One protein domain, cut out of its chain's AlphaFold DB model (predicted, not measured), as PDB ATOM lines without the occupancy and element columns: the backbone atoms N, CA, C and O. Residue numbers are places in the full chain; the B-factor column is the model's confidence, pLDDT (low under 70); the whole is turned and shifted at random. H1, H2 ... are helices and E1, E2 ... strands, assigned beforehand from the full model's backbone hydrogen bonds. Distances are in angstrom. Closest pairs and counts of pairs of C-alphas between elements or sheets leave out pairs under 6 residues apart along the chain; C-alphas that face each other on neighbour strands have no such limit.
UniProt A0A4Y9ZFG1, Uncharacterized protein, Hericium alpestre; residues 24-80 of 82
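AT A GLANCE: This is residues 24 to 80 of the 82 residues of an uncharacterized protein of Hericium alpestre (UniProt A0A4Y9ZFG1). With little regular structure, this is a wide loop of chain closed by strands E1 and E2, side by side near the two printed ends; a one-turn helix, H1, lies along the loop, and the tip at residues 68 to 73 sticks out. The 57 printed residues hold E1, H1 and E2 in that order, a mixed class with 12 residues in named elements. The whole is only just compact, close to loose, with a radius of gyration of the C-alphas of 12.2 A and spans of 35 by 27 by 22 A.

HOW THE PARTS SIT: E1, residues 24 to 27, and E2, residues 76 to 79, are antiparallel neighbours at 162 degrees. N 27 and O 76, 2.8 A apart, are within hydrogen-bond range. H1, residues 56 to 59, is too short for an O i to N i+4 pair; its one O i to N i+3 pair is within range.

IN THESE COORDINATES: E1 begins at C-alpha 24 (17.130, 4.229, -9.013) and spans 9.8 A. H1 spans 5.2 A. E2 spans 9.8 A and ends at C-alpha 79 (19.034, 6.189, -12.538).

THE WHOLE: C-alphas 47 and 70, the farthest apart, are 34.8 A apart. Both links are long, of 28 and 16 residues. The printed part has no cut, and no printed residue is under 70 in pLDDT.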
ATOM      1  N   ALA A  24      15.719   4.572  -9.016       90.25
ATOM      2  CA  ALA A  24      17.130   4.229  -9.013       90.25
ATOM      3  C   ALA A  24      17.335   2.841  -8.412       90.25
ATOM      4  O   ALA A  24      16.597   2.426  -7.519       90.25
ATOM      5  N   VAL A  25      18.339   2.128  -8.914       92.31
ATOM      6  CA  VAL A  25      18.794   0.857  -8.344       92.31
ATOM      7  C   VAL A  25      20.266   0.989  -7.993       92.31
ATOM      8  O   VAL A  25      21.049   1.508  -8.789       92.31
ATOM      9  N   ILE A  26      20.623   0.527  -6.799       91.88
ATOM     10  CA  ILE A  26      22.002   0.449  -6.318       91.88
ATOM     11  C   ILE A  26      22.456  -0.999  -6.501       91.88
ATOM     12  O   ILE A  26      21.851  -1.902  -5.930       91.88
ATOM     13  N   SER A  27      23.481  -1.222  -7.314       91.75
ATOM     14  CA  SER A  27      24.031  -2.545  -7.604       91.75
ATOM     15  C   SER A  27      25.301  -2.822  -6.801       91.75
ATOM     16  O   SER A  27      26.146  -1.924  -6.688       91.75
ATOM     17  N   PRO A  28      25.495  -4.074  -6.345       90.88
ATOM     18  CA  PRO A  28      24.578  -5.217  -6.454       90.88
ATOM     19  C   PRO A  28      23.307  -5.060  -5.596       90.88
ATOM     20  O   PRO A  28      23.361  -4.568  -4.474       90.88
ATOM     21  N   ALA A  29      22.162  -5.487  -6.139       89.50
ATOM     22  CA  ALA A  29      20.864  -5.451  -5.466       89.50
ATOM     23  C   ALA A  29      20.366  -6.874  -5.193       89.50
ATOM     24  O   ALA A  29      20.509  -7.767  -6.031       89.50
ATOM     25  N   ILE A  30      19.743  -7.085  -4.031       89.31
ATOM     26  CA  ILE A  30      19.176  -8.386  -3.656       89.31
ATOM     27  C   ILE A  30      18.122  -8.813  -4.689       89.31
ATOM     28  O   ILE A  30      17.274  -8.013  -5.078       89.31
ATOM     29  N   GLN A  31      18.183 -10.079  -5.120       88.06
ATOM     30  CA  GLN A  31      17.291 -10.688  -6.126       88.06
ATOM     31  C   GLN A  31      17.318 -10.038  -7.519       88.06
ATOM     32  O   GLN A  31      16.485 -10.361  -8.366       88.06
ATOM     33  N   VAL A  32      18.285  -9.160  -7.798       89.81
ATOM     34  CA  VAL A  32      18.515  -8.630  -9.144       89.81
ATOM     35  C   VAL A  32      19.668  -9.395  -9.773       89.81
ATOM     36  O   VAL A  32      20.818  -9.252  -9.367       89.81
ATOM     37  N   THR A  33      19.356 -10.218 -10.769       86.38
ATOM     38  CA  THR A  33      20.357 -10.929 -11.565       86.38
ATOM     39  C   THR A  33      20.686 -10.131 -12.827       86.38
ATOM     40  O   THR A  33      19.795  -9.651 -13.526       86.38
ATOM     41  N   GLY A  34      21.977  -9.975 -13.128       86.69
ATOM     42  CA  GLY A  34      22.441  -9.237 -14.307       86.69
ATOM     43  C   GLY A  34      22.225  -7.719 -14.226       86.69
ATOM     44  O   GLY A  34      22.250  -7.125 -13.148       86.69
ATOM     45  N   THR A  35      22.064  -7.079 -15.387       91.31
ATOM     46  CA  THR A  35      21.916  -5.620 -15.496       91.31
ATOM     47  C   THR A  35      20.552  -5.168 -14.959       91.31
ATOM     48  O   THR A  35      19.527  -5.638 -15.459       91.31
ATOM     49  N   PRO A  36      20.501  -4.229 -13.996       92.12
ATOM     50  CA  PRO A  36      19.242  -3.718 -13.471       92.12
ATOM     51  C   PRO A  36      18.368  -3.091 -14.556       92.12
ATOM     52  O   PRO A  36      18.838  -2.332 -15.405       92.12
ATOM     53  N   VAL A  37      17.064  -3.326 -14.465       92.62
ATOM     54  CA  VAL A  37      16.044  -2.646 -15.267       92.62
ATOM     55  C   VAL A  37      15.146  -1.793 -14.376       92.62
ATOM     56  O   VAL A  37      15.048  -2.004 -13.168       92.62
ATOM     57  N   ARG A  38      14.412  -0.845 -14.970       90.25
ATOM     58  CA  ARG A  38      13.548   0.096 -14.233       90.25
ATOM     59  C   ARG A  38      12.550  -0.585 -13.287       90.25
ATOM     60  O   ARG A  38      12.230  -0.033 -12.244       90.25
ATOM     61  N   LYS A  39      12.077  -1.793 -13.624       89.62
ATOM     62  CA  LYS A  39      11.163  -2.587 -12.782       89.62
ATOM     63  C   LYS A  39      11.799  -3.029 -11.453       89.62
ATOM     64  O   LYS A  39      11.067  -3.290 -10.505       89.62
ATOM     65  N   ASN A  40      13.129  -3.103 -11.368       90.88
ATOM     66  CA  ASN A  40      13.835  -3.420 -10.127       90.88
ATOM     67  C   ASN A  40      13.853  -2.242  -9.138       90.88
ATOM     68  O   ASN A  40      14.075  -2.464  -7.952       90.88
ATOM     69  N   ALA A  41      13.599  -1.007  -9.591       90.88
ATOM     70  CA  ALA A  41      13.441   0.142  -8.706       90.88
ATOM     71  C   ALA A  41      12.078   0.061  -8.001       90.88
ATOM     72  O   ALA A  41      11.068   0.579  -8.484       90.88
ATOM     73  N   VAL A  42      12.040  -0.643  -6.874       89.25
ATOM     74  CA  VAL A  42      10.835  -0.845  -6.066       89.25
ATOM     75  C   VAL A  42      10.775   0.153  -4.917       89.25
ATOM     76  O   VAL A  42      11.764   0.405  -4.234       89.25
ATOM     77  N   LYS A  43       9.590   0.717  -4.677       87.56
ATOM     78  CA  LYS A  43       9.368   1.646  -3.566       87.56
ATOM     79  C   LYS A  43       9.061   0.883  -2.264       87.56
ATOM     80  O   LYS A  43       8.122   0.082  -2.255       87.56
ATOM     81  N   PRO A  44       9.759   1.185  -1.157       89.31
ATOM     82  CA  PRO A  44       9.393   0.723   0.177       89.31
ATOM     83  C   PRO A  44       7.984   1.141   0.616       89.31
ATOM     84  O   PRO A  44       7.487   2.230   0.296       89.31
ATOM     85  N   SER A  45       7.352   0.282   1.408       90.56
ATOM     86  CA  SER A  45       6.079   0.549   2.083       90.56
ATOM     87  C   SER A  45       6.056  -0.110   3.459       90.56
ATOM     88  O   SER A  45       6.876  -0.981   3.732       90.56
ATOM     89  N   THR A  46       5.093   0.251   4.308       93.81
ATOM     90  CA  THR A  46       4.948  -0.318   5.658       93.81
ATOM     91  C   THR A  46       4.882  -1.848   5.656       93.81
ATOM     92  O   THR A  46       5.497  -2.487   6.500       93.81
ATOM     93  N   ASN A  47       4.205  -2.443   4.666       91.12
ATOM     94  CA  ASN A  47       4.043  -3.900   4.561       91.12
ATOM     95  C   ASN A  47       5.160  -4.579   3.749       91.12
ATOM     96  O   ASN A  47       5.185  -5.799   3.630       91.12
ATOM     97  N   ALA A  48       6.053  -3.796   3.141       90.44
ATOM     98  CA  ALA A  48       7.165  -4.277   2.331       90.44
ATOM     99  C   ALA A  48       8.326  -3.269   2.439       90.44
ATOM    100  O   ALA A  48       8.518  -2.453   1.526       90.44
ATOM    101  N   PRO A  49       9.067  -3.266   3.563       88.94
ATOM    102  CA  PRO A  49      10.076  -2.245   3.860       88.94
ATOM    103  C   PRO A  49      11.260  -2.275   2.887       88.94
ATOM    104  O   PRO A  49      11.864  -1.243   2.623       88.94
ATOM    105  N   CYS A  50      11.550  -3.429   2.287       88.38
ATOM    106  CA  CYS A  50      12.578  -3.573   1.252       88.38
ATOM    107  C   CYS A  50      12.018  -3.446  -0.178       88.38
ATOM    108  O   CYS A  50      12.750  -3.625  -1.145       88.38
ATOM    109  N   GLY A  51      10.728  -3.131  -0.319       89.38
ATOM    110  CA  GLY A  51      10.016  -3.132  -1.592       89.38
ATOM    111  C   GLY A  51       9.254  -4.430  -1.850       89.38
ATOM    112  O   GLY A  51       9.505  -5.480  -1.257       89.38
ATOM    113  N   LYS A  52       8.247  -4.342  -2.721       89.50
ATOM    114  CA  LYS A  52       7.367  -5.472  -3.039       89.50
ATOM    115  C   LYS A  52       8.170  -6.613  -3.676       89.50
ATOM    116  O   LYS A  52       8.927  -6.370  -4.610       89.50
ATOM    117  N   ASN A  53       7.919  -7.843  -3.223       88.69
ATOM    118  CA  ASN A  53       8.556  -9.080  -3.697       88.69
ATOM    119  C   ASN A  53      10.070  -9.176  -3.433       88.69
ATOM    120  O   ASN A  53      10.739  -9.956  -4.100       88.69
ATOM    121  N   VAL A  54      10.610  -8.406  -2.483       90.44
ATOM    122  CA  VAL A  54      11.997  -8.559  -2.031       90.44
ATOM    123  C   VAL A  54      12.024  -9.431  -0.778       90.44
ATOM    124  O   VAL A  54      11.760  -8.964   0.327       90.44
ATOM    125  N   ASP A  55      12.345 -10.711  -0.955       90.50
ATOM    126  CA  ASP A  55      12.606 -11.658   0.139       90.50
ATOM    127  C   ASP A  55      14.066 -11.619   0.642       90.50
ATOM    128  O   ASP A  55      14.958 -12.301   0.123       90.50
ATOM    129  N   ILE A  56      14.327 -10.801   1.662       88.69
ATOM    130  CA  ILE A  56      15.662 -10.698   2.274       88.69
ATOM    131  C   ILE A  56      16.077 -12.023   2.929       88.69
ATOM    132  O   ILE A  56      17.231 -12.426   2.796       88.69
ATOM    133  N   ALA A  57      15.156 -12.705   3.613       88.44
ATOM    134  CA  ALA A  57      15.465 -13.896   4.400       88.44
ATOM    135  C   ALA A  57      15.945 -15.051   3.515       88.44
ATOM    136  O   ALA A  57      16.919 -15.720   3.853       88.44
ATOM    137  N   ALA A  58      15.317 -15.238   2.352       88.75
ATOM    138  CA  ALA A  58      15.710 -16.269   1.397       88.75
ATOM    139  C   ALA A  58      16.989 -15.932   0.611       88.75
ATOM    140  O   ALA A  58      17.631 -16.832   0.074       88.75
ATOM    141  N   SER A  59      17.354 -14.648   0.513       88.19
ATOM    142  CA  SER A  59      18.361 -14.189  -0.456       88.19
ATOM    143  C   SER A  59      19.640 -13.638   0.166       88.19
ATOM    144  O   SER A  59      20.630 -13.480  -0.540       88.19
ATOM    145  N   ALA A  60      19.654 -13.321   1.463       85.31
ATOM    146  CA  ALA A  60      20.807 -12.684   2.100       85.31
ATOM    147  C   ALA A  60      22.081 -13.545   2.043       85.31
ATOM    148  O   ALA A  60      23.171 -13.008   1.882       85.31
ATOM    149  N   SER A  61      21.951 -14.872   2.135       86.88
ATOM    150  CA  SER A  61      23.085 -15.809   2.131       86.88
ATOM    151  C   SER A  61      23.719 -16.021   0.754       86.88
ATOM    152  O   SER A  61      24.861 -16.468   0.673       86.88
ATOM    153  N   THR A  62      22.996 -15.715  -0.324       86.12
ATOM    154  CA  THR A  62      23.436 -15.897  -1.719       86.12
ATOM    155  C   THR A  62      23.596 -14.576  -2.466       86.12
ATOM    156  O   THR A  62      23.998 -14.565  -3.629       86.12
ATOM    157  N   ALA A  63      23.286 -13.454  -1.813       85.88
ATOM    158  CA  ALA A  63      23.419 -12.131  -2.390       85.88
ATOM    159  C   ALA A  63      24.884 -11.806  -2.696       85.88
ATOM    160  O   ALA A  63      25.800 -12.123  -1.937       85.88
ATOM    161  N   GLN A  64      25.091 -11.114  -3.812       88.31
ATOM    162  CA  GLN A  64      26.399 -10.590  -4.161       88.31
ATOM    163  C   GLN A  64      26.795  -9.500  -3.156       88.31
ATOM    164  O   GLN A  64      26.031  -8.568  -2.899       88.31
ATOM    165  N   THR A  65      27.983  -9.632  -2.572       87.81
ATOM    166  CA  THR A  65      28.468  -8.736  -1.521       87.81
ATOM    167  C   THR A  65      29.229  -7.547  -2.101       87.81
ATOM    168  O   THR A  65      29.821  -7.620  -3.179       87.81
ATOM    169  N   VAL A  66      29.221  -6.437  -1.362       90.06
ATOM    170  CA  VAL A  66      30.083  -5.282  -1.627       90.06
ATOM    171  C   VAL A  66      31.196  -5.298  -0.594       90.06
ATOM    172  O   VAL A  66      30.926  -5.227   0.604       90.06
ATOM    173  N   ALA A  67      32.440  -5.414  -1.051       92.19
ATOM    174  CA  ALA A  67      33.586  -5.343  -0.160       92.19
ATOM    175  C   ALA A  67      33.769  -3.905   0.343       92.19
ATOM    176  O   ALA A  67      33.781  -2.955  -0.445       92.19
ATOM    177  N   ALA A  68      33.933  -3.757   1.655       93.06
ATOM    178  CA  ALA A  68      34.408  -2.511   2.235       93.06
ATOM    179  C   ALA A  68      35.909  -2.345   1.953       93.06
ATOM    180  O   ALA A  68      36.670  -3.313   1.940       93.06
ATOM    181  N   ASN A  69      36.328  -1.105   1.746       93.44
ATOM    182  CA  ASN A  69      37.709  -0.678   1.612       93.44
ATOM    183  C   ASN A  69      37.975   0.397   2.676       93.44
ATOM    184  O   ASN A  69      37.713   1.582   2.454       93.44
ATOM    185  N   GLY A  70      38.413  -0.040   3.861       92.94
ATOM    186  CA  GLY A  70      38.477   0.813   5.051       92.94
ATOM    187  C   GLY A  70      37.084   1.300   5.456       92.94
ATOM    188  O   GLY A  70      36.162   0.497   5.587       92.94
ATOM    189  N   ASP A  71      36.925   2.617   5.578       94.56
ATOM    190  CA  ASP A  71      35.665   3.275   5.964       94.56
ATOM    191  C   ASP A  71      34.731   3.562   4.774       94.56
ATOM    192  O   ASP A  71      33.788   4.348   4.874       94.56
ATOM    193  N   SER A  72      35.013   2.999   3.601       94.69
ATOM    194  CA  SER A  72      34.283   3.291   2.365       94.69
ATOM    195  C   SER A  72      33.927   2.027   1.600       94.69
ATOM    196  O   SER A  72      34.551   0.984   1.746       94.69
ATOM    197  N   PHE A  73      32.923   2.120   0.737       94.44
ATOM    198  CA  PHE A  73      32.585   1.082  -0.230       94.44
ATOM    199  C   PHE A  73      32.155   1.740  -1.541       94.44
ATOM    200  O   PHE A  73      31.787   2.914  -1.573       94.44
ATOM    201  N   SER A  74      32.216   0.996  -2.641       93.94
ATOM    202  CA  SER A  74      31.804   1.487  -3.957       93.94
ATOM    203  C   SER A  74      30.649   0.661  -4.497       93.94
ATOM    204  O   SER A  74      30.672  -0.566  -4.456       93.94
ATOM    205  N   VAL A  75      29.638   1.352  -5.017       93.25
ATOM    206  CA  VAL A  75      28.440   0.768  -5.626       93.25
ATOM    207  C   VAL A  75      28.123   1.490  -6.922       93.25
ATOM    208  O   VAL A  75      28.494   2.647  -7.114       93.25
ATOM    209  N   THR A  76      27.406   0.813  -7.812       92.88
ATOM    210  CA  THR A  76      26.897   1.438  -9.034       92.88
ATOM    211  C   THR A  76      25.462   1.879  -8.812       92.88
ATOM    212  O   THR A  76      24.629   1.069  -8.418       92.88
ATOM    213  N   VAL A  77      25.151   3.145  -9.089       92.38
ATOM    214  CA  VAL A  77      23.781   3.665  -9.012       92.38
ATOM    215  C   VAL A  77      23.259   3.905 -10.424       92.38
ATOM    216  O   VAL A  77      23.770   4.754 -11.151       92.38
ATOM    217  N   GLN A  78      22.225   3.165 -10.820       93.19
ATOM    218  CA  GLN A  78      21.565   3.319 -12.115       93.19
ATOM    219  C   GLN A  78      20.275   4.130 -11.941       93.19
ATOM    220  O   GLN A  78      19.337   3.663 -11.299       93.19
ATOM    221  N   ASN A  79      20.224   5.333 -12.521       91.38
ATOM    222  CA  ASN A  79      19.034   6.189 -12.538       91.38
ATOM    223  C   ASN A  79      18.210   5.957 -13.819       91.38
ATOM    224  O   ASN A  79      18.740   6.032 -14.930       91.38
ATOM    225  N   PHE A  80      16.913   5.701 -13.655       90.00
ATOM    226  CA  PHE A  80      15.954   5.434 -14.729       90.00
ATOM    227  C   PHE A  80      14.981   6.595 -15.005       90.00
ATOM    228  O   PHE A  80      14.062   6.429 -15.805       90.00
TER     229      PHE A  80